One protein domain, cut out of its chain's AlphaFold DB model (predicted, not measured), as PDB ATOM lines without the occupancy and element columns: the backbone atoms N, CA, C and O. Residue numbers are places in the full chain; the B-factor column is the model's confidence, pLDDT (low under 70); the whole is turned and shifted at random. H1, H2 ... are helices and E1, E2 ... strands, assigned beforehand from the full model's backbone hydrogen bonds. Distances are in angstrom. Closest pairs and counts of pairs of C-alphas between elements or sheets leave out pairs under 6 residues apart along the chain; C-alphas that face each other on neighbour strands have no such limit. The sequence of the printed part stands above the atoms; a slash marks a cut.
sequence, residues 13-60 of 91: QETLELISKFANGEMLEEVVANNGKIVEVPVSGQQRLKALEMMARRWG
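AT A GLANCE: This is residues 13 to 60 of the 91 residues of an uncharacterized protein of Lactobacillus saniviri JCM 17471 = DSM 24301 (UniProt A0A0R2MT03). This is a loose rod with a two-stranded hairpin, E1 and E2, at one end and two helices, H1 and H2, packed on each other at the other end as a V that opens away from the hairpin. The turn of the hairpin, residues 33 to 37, makes one tip of the rod, and the end of H2 with residues 59 and 60 makes the other. The printed part has 48 residues, with two named helices and two named strands in the order H1, E1, E2, H2, and its class is mixed, helices and strands. The sheet has the order E1 - E2 and is antiparallel. The radius of gyration of the C-alphas is 13.1 A, and the C-alphas span 44 by 19 by 12 A.

IN THESE COORDINATES: Begin with the sheet. Find C-alpha 28 at (218.365, 37.338, 151.794); from there strand E1, residues 28 to 32, runs 13.2 A to C-alpha 32. Strand E2, residues 38 to 42, comes back over 13.3 A. After it, look for helix H2, residues 45 to 58, which is 20.1 A long from C-alpha 45 to C-alpha 58 at (236.775, 24.961, 161.589). Helix H1, residues 13 to 24, comes before the sheet: find C-alpha 13 at (224.698, 21.132, 163.537) and go 16.5 A to C-alpha 24.

HOW THE PARTS SIT: Look first at E1 and E2, a hairpin of antiparallel neighbour strands with 143 degrees between their N-to-C directions. The C-alphas of Glu 30 and Glu 40 face each other at 4.5 A. Across the pair, N 29 and O 41 are 2.8 A apart and N 39 and O 31 are 2.9 A apart, both within hydrogen-bond range. Now go to the helices. H1 and H2 touch, with 16 pairs of C-alphas within 8 A, and the closest C-alphas, those of Ala 23 and Arg 48, are 4.7 A apart. They run opposite ways at a steep tilt of 44 degrees, with their centres 10.1 A apart. In both H1 and H2 every O i to N i+4 pair is within hydrogen-bond range. H1 and E2 are apart, and so are E1 and H2.

THE WHOLE: To measure the rod from tip to tip, take the C-alphas of Asn 35 and Gly 60, the two farthest apart, at 44.5 A. The first and last printed C-alphas, those of Gln 13 and Gly 60, are 18.0 A apart. The printed part has no cut. The links H1 to E1, E1 to E2 and E2 to H2 are tight, with 3, 5 and 2 residues. In the B-factor column of this predicted model you will find a mean pLDDT of 94.8 for the printed part, and no printed residue is under 70.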
ATOM      1  N   GLN A  13     225.094  21.545 164.880       92.69
ATOM      2  CA  GLN A  13     224.698  21.132 163.537       92.69
ATOM      3  C   GLN A  13     223.898  22.236 162.837       92.69
ATOM      4  O   GLN A  13     224.267  22.661 161.746       92.69
ATOM      5  N   GLU A  14     222.881  22.781 163.506       92.69
ATOM      6  CA  GLU A  14     222.054  23.862 162.955       92.69
ATOM      7  C   GLU A  14     222.874  25.134 162.696       92.69
ATOM      8  O   GLU A  14     222.659  25.834 161.709       92.69
ATOM      9  N   THR A  15     223.868  25.413 163.544       93.50
ATOM     10  CA  THR A  15     224.794  26.536 163.343       93.50
ATOM     11  C   THR A  15     225.606  26.364 162.059       93.50
ATOM     12  O   THR A  15     225.745  27.309 161.283       93.50
ATOM     13  N   LEU A  16     226.135  25.165 161.802       95.19
ATOM     14  CA  LEU A  16     226.915  24.888 160.593       95.19
ATOM     15  C   LEU A  16     226.050  24.892 159.332       95.19
ATOM     16  O   LEU A  16     226.494  25.374 158.290       95.19
ATOM     17  N   GLU A  17     224.814  24.406 159.424       94.81
ATOM     18  CA  GLU A  17     223.840  24.490 158.335       94.81
ATOM     19  C   GLU A  17     223.519  25.946 158.001       94.81
ATOM     20  O   GLU A  17     223.554  26.332 156.834       94.81
ATOM     21  N   LEU A  18     223.294  26.782 159.018       94.81
ATOM     22  CA  LEU A  18     223.046  28.205 158.822       94.81
ATOM     23  C   LEU A  18     224.247  28.903 158.171       94.81
ATOM     24  O   LEU A  18     224.082  29.595 157.170       94.81
ATOM     25  N   ILE A  19     225.464  28.684 158.680       95.38
ATOM     26  CA  ILE A  19     226.691  29.246 158.088       95.38
ATOM     27  C   ILE A  19     226.868  28.774 156.635       95.38
ATOM     28  O   ILE A  19     227.261  29.568 155.780       95.38
ATOM     29  N   SER A  20     226.532  27.519 156.326       95.25
ATOM     30  CA  SER A  20     226.592  26.991 154.955       95.25
ATOM     31  C   SER A  20     225.612  27.712 154.024       95.25
ATOM     32  O   SER A  20     226.000  28.095 152.924       95.25
ATOM     33  N   LYS A  21     224.385  28.001 154.479       95.69
ATOM     34  CA  LYS A  21     223.410  28.797 153.707       95.69
ATOM     35  C   LYS A  21     223.919  30.208 153.410       95.69
ATOM     36  O   LYS A  21     223.778  30.694 152.287       95.69
ATOM     37  N   PHE A  22     224.564  30.857 154.387       95.38
ATOM     38  CA  PHE A  22     225.235  32.144 154.169       95.38
ATOM     39  C   PHE A  22     226.352  32.030 153.125       95.38
ATOM     40  O   PHE A  22     226.418  32.849 152.209       95.38
ATOM     41  N   ALA A  23     227.210  31.014 153.230       93.75
ATOM     42  CA  ALA A  23     228.312  30.795 152.295       93.75
ATOM     43  C   ALA A  23     227.825  30.533 150.857       93.75
ATOM     44  O   ALA A  23     228.381  31.094 149.913       93.75
ATOM     45  N   ASN A  24     226.751  29.754 150.699       94.00
ATOM     46  CA  ASN A  24     226.140  29.437 149.405       94.00
ATOM     47  C   ASN A  24     225.350  30.606 148.791       94.00
ATOM     48  O   ASN A  24     224.959  30.535 147.628       94.00
ATOM     49  N   GLY A  25     225.119  31.689 149.541       93.94
ATOM     50  CA  GLY A  25     224.342  32.838 149.071       93.94
ATOM     51  C   GLY A  25     222.833  32.593 149.023       93.94
ATOM     52  O   GLY A  25     222.136  33.263 148.271       93.94
ATOM     53  N   GLU A  26     222.335  31.653 149.826       94.50
ATOM     54  CA  GLU A  26     220.907  31.309 149.917       94.50
ATOM     55  C   GLU A  26     220.122  32.278 150.817       94.50
ATOM     56  O   GLU A  26     218.894  32.261 150.838       94.50
ATOM     57  N   MET A  27     220.827  33.117 151.579       94.56
ATOM     58  CA  MET A  27     220.232  34.076 152.505       94.56
ATOM     59  C   MET A  27     219.919  35.405 151.807       94.56
ATOM     60  O   MET A  27     220.723  35.919 151.020       94.56
ATOM     61  N   LEU A  28     218.775  35.986 152.167       95.31
ATOM     62  CA  LEU A  28     218.365  37.338 151.794       95.31
ATOM     63  C   LEU A  28     218.424  38.262 153.017       95.31
ATOM     64  O   LEU A  28     218.282  37.810 154.154       95.31
ATOM     65  N   GLU A  29     218.638  39.550 152.774       93.62
ATOM     66  CA  GLU A  29     218.526  40.614 153.766       93.62
ATOM     67  C   GLU A  29     217.548  41.686 153.282       93.62
ATOM     68  O   GLU A  29     217.508  42.038 152.101       93.62
ATOM     69  N   GLU A  30     216.745  42.204 154.206       96.12
ATOM     70  CA  GLU A  30     215.862  43.334 153.940       96.12
ATOM     71  C   GLU A  30     216.646  44.642 154.068       96.12
ATOM     72  O   GLU A  30     217.267  44.921 155.096       96.12
ATOM     73  N   VAL A  31     216.601  45.472 153.026       95.25
ATOM     74  CA  VAL A  31     217.256  46.783 153.000       95.25
ATOM     75  C   VAL A  31     216.281  47.873 152.582       95.25
ATOM     76  O   VAL A  31     215.342  47.645 151.819       95.25
ATOM     77  N   VAL A  32     216.520  49.092 153.061       96.75
ATOM     78  CA  VAL A  32     215.760  50.268 152.629       96.75
ATOM     79  C   VAL A  32     216.390  50.814 151.352       96.75
ATOM     80  O   VAL A  32     217.527  51.286 151.352       96.75
ATOM     81  N   ALA A  33     215.650  50.752 150.250       93.56
ATOM     82  CA  ALA A  33     216.057  51.333 148.982       93.56
ATOM     83  C   ALA A  33     215.976  52.869 149.020       93.56
ATOM     84  O   ALA A  33     215.276  53.463 149.838       93.56
ATOM     85  N   ASN A  34     216.629  53.533 148.062       94.88
ATOM     86  CA  ASN A  34     216.672  55.003 147.977       94.88
ATOM     87  C   ASN A  34     215.282  55.669 147.833       94.88
ATOM     88  O   ASN A  34     215.122  56.862 148.055       94.88
ATOM     89  N   ASN A  35     214.257  54.900 147.461       94.69
ATOM     90  CA  ASN A  35     212.866  55.353 147.386       94.69
ATOM     91  C   ASN A  35     212.074  55.137 148.695       94.69
ATOM     92  O   ASN A  35     210.854  55.287 148.693       94.69
ATOM     93  N   GLY A  36     212.743  54.738 149.781       95.50
ATOM     94  CA  GLY A  36     212.142  54.479 151.091       95.50
ATOM     95  C   GLY A  36     211.405  53.141 151.214       95.50
ATOM     96  O   GLY A  36     210.834  52.868 152.266       95.50
ATOM     97  N   LYS A  37     211.394  52.301 150.172       96.38
ATOM     98  CA  LYS A  37     210.772  50.970 150.227       96.38
ATOM     99  C   LYS A  37     211.738  49.942 150.808       96.38
ATOM    100  O   LYS A  37     212.931  49.984 150.515       96.38
ATOM    101  N   ILE A  38     211.200  48.995 151.568       96.75
ATOM    102  CA  ILE A  38     211.931  47.801 151.996       96.75
ATOM    103  C   ILE A  38     211.954  46.822 150.823       96.75
ATOM    104  O   ILE A  38     210.919  46.566 150.205       96.75
ATOM    105  N   VAL A  39     213.140  46.324 150.489       96.12
ATOM    106  CA  VAL A  39     213.355  45.324 149.442       96.12
ATOM    107  C   VAL A  39     214.240  44.209 149.980       96.12
ATOM    108  O   VAL A  39     215.160  44.469 150.751       96.12
ATOM    109  N   GLU A  40     213.980  42.978 149.553       96.56
ATOM    110  CA  GLU A  40     214.869  41.851 149.824       96.56
ATOM    111  C   GLU A  40     215.975  41.802 148.773       96.56
ATOM    112  O   GLU A  40     215.723  41.841 147.564       96.56
ATOM    113  N   VAL A  41     217.215  41.710 149.236       94.69
ATOM    114  CA  VAL A  41     218.395  41.552 148.388       94.69
ATOM    115  C   VAL A  41     219.227  40.372 148.876       94.69
ATOM    116  O   VAL A  41     219.163  40.020 150.052       94.69
ATOM    117  N   PRO A  42     220.030  39.736 148.007       94.25
ATOM    118  CA  PRO A  42     220.990  38.741 148.457       94.25
ATOM    119  C   PRO A  42     221.938  39.342 149.486       94.25
ATOM    120  O   PRO A  42     222.443  40.449 149.283       94.25
ATOM    121  N   VAL A  43     222.235  38.579 150.538       93.88
ATOM    122  CA  VAL A  43     223.170  39.014 151.576       93.88
ATOM    123  C   VAL A  43     224.505  39.435 150.961       93.88
ATOM    124  O   VAL A  43     225.055  38.740 150.092       93.88
ATOM    125  N   SER A  44     225.045  40.562 151.431       93.25
ATOM    126  CA  SER A  44     226.311  41.123 150.953       93.25
ATOM    127  C   SER A  44     227.455  40.098 150.847       93.25
ATOM    128  O   SER A  44     227.637  39.203 151.678       93.25
ATOM    129  N   GLY A  45     228.305  40.265 149.827       94.00
ATOM    130  CA  GLY A  45     229.445  39.370 149.591       94.00
ATOM    131  C   GLY A  45     230.443  39.307 150.756       94.00
ATOM    132  O   GLY A  45     231.084  38.277 150.945       94.00
ATOM    133  N   GLN A  46     230.537  40.363 151.570       94.69
ATOM    134  CA  GLN A  46     231.379  40.384 152.770       94.69
ATOM    135  C   GLN A  46     230.895  39.394 153.834       94.69
ATOM    136  O   GLN A  46     231.706  38.665 154.400       94.69
ATOM    137  N   GLN A  47     229.584  39.319 154.076       94.00
ATOM    138  CA  GLN A  47     229.025  38.351 155.022       94.00
ATOM    139  C   GLN A  47     229.201  36.914 154.508       94.00
ATOM    140  O   GLN A  47     229.559  36.028 155.283       94.00
ATOM    141  N   ARG A  48     229.067  36.686 153.191       94.88
ATOM    142  CA  ARG A  48     229.362  35.376 152.579       94.88
ATOM    143  C   ARG A  48     230.829  34.981 152.743       94.88
ATOM    144  O   ARG A  48     231.129  33.852 153.127       94.88
ATOM    145  N   LEU A  49     231.750  35.920 152.516       96.69
ATOM    146  CA  LEU A  49     233.179  35.703 152.736       96.69
ATOM    147  C   LEU A  49     233.473  35.390 154.208       96.69
ATOM    148  O   LEU A  49     234.276  34.504 154.495       96.69
ATOM    149  N   LYS A  50     232.786  36.060 155.142       96.38
ATOM    150  CA  LYS A  50     232.936  35.776 156.570       96.38
ATOM    151  C   LYS A  50     232.453  34.373 156.935       96.38
ATOM    152  O   LYS A  50     233.127  33.686 157.697       96.38
ATOM    153  N   ALA A  51     231.335  33.926 156.369       96.19
ATOM    154  CA  ALA A  51     230.837  32.565 156.560       96.19
ATOM    155  C   ALA A  51     231.836  31.513 156.041       96.19
ATOM    156  O   ALA A  51     232.153  30.557 156.750       96.19
ATOM    157  N   LEU A  52     232.406  31.733 154.851       95.75
ATOM    158  CA  LEU A  52     233.461  30.881 154.293       95.75
ATOM    159  C   LEU A  52     234.710  30.852 155.182       95.75
ATOM    160  O   LEU A  52     235.273  29.785 155.420       95.75
ATOM    161  N   GLU A  53     235.117  32.002 155.726       96.06
ATOM    162  CA  GLU A  53     236.233  32.086 156.668       96.06
ATOM    163  C   GLU A  53     235.965  31.256 157.934       96.06
ATOM    164  O   GLU A  53     236.836  30.510 158.378       96.06
ATOM    165  N   MET A  54     234.762  31.341 158.512       95.81
ATOM    166  CA  MET A  54     234.390  30.564 159.703       95.81
ATOM    167  C   MET A  54     234.437  29.053 159.436       95.81
ATOM    168  O   MET A  54     234.963  28.302 160.261       95.81
ATOM    169  N   MET A  55     233.960  28.612 158.269       94.44
ATOM    170  CA  MET A  55     234.045  27.207 157.850       94.44
ATOM    171  C   MET A  55     235.497  26.754 157.662       94.44
ATOM    172  O   MET A  55     235.897  25.712 158.180       94.44
ATOM    173  N   ALA A  56     236.318  27.570 157.000       94.75
ATOM    174  CA  ALA A  56     237.736  27.291 156.794       94.75
ATOM    175  C   ALA A  56     238.526  27.250 158.117       94.75
ATOM    176  O   ALA A  56     239.390  26.393 158.298       94.75
ATOM    177  N   ARG A  57     238.194  28.110 159.095       94.31
ATOM    178  CA  ARG A  57     238.767  28.051 160.454       94.31
ATOM    179  C   ARG A  57     238.426  26.742 161.155       94.31
ATOM    180  O   ARG A  57     239.306  26.146 161.768       94.31
ATOM    181  N   ARG A  58     237.184  26.258 161.028       92.19
ATOM    182  CA  ARG A  58     236.775  24.961 161.589       92.19
ATOM    183  C   ARG A  58     237.575  23.798 161.001       92.19
ATOM    184  O   ARG A  58     237.873  22.850 161.721       92.19
ATOM    185  N   TRP A  59     237.922  23.859 159.718       93.69
ATOM    186  CA  TRP A  59     238.749  22.844 159.058       93.69
ATOM    187  C   TRP A  59     240.258  23.050 159.235       93.69
ATOM    188  O   TRP A  59     241.037  22.273 158.691       93.69
ATOM    189  N   GLY A  60     240.688  24.072 159.984       94.19
ATOM    190  CA  GLY A  60     242.107  24.358 160.194       94.19
ATOM    191  C   GLY A  60     242.839  24.803 158.924       94.19
ATOM    192  O   GLY A  60     244.042  24.600 158.811       94.19
TER     193      GLY A  60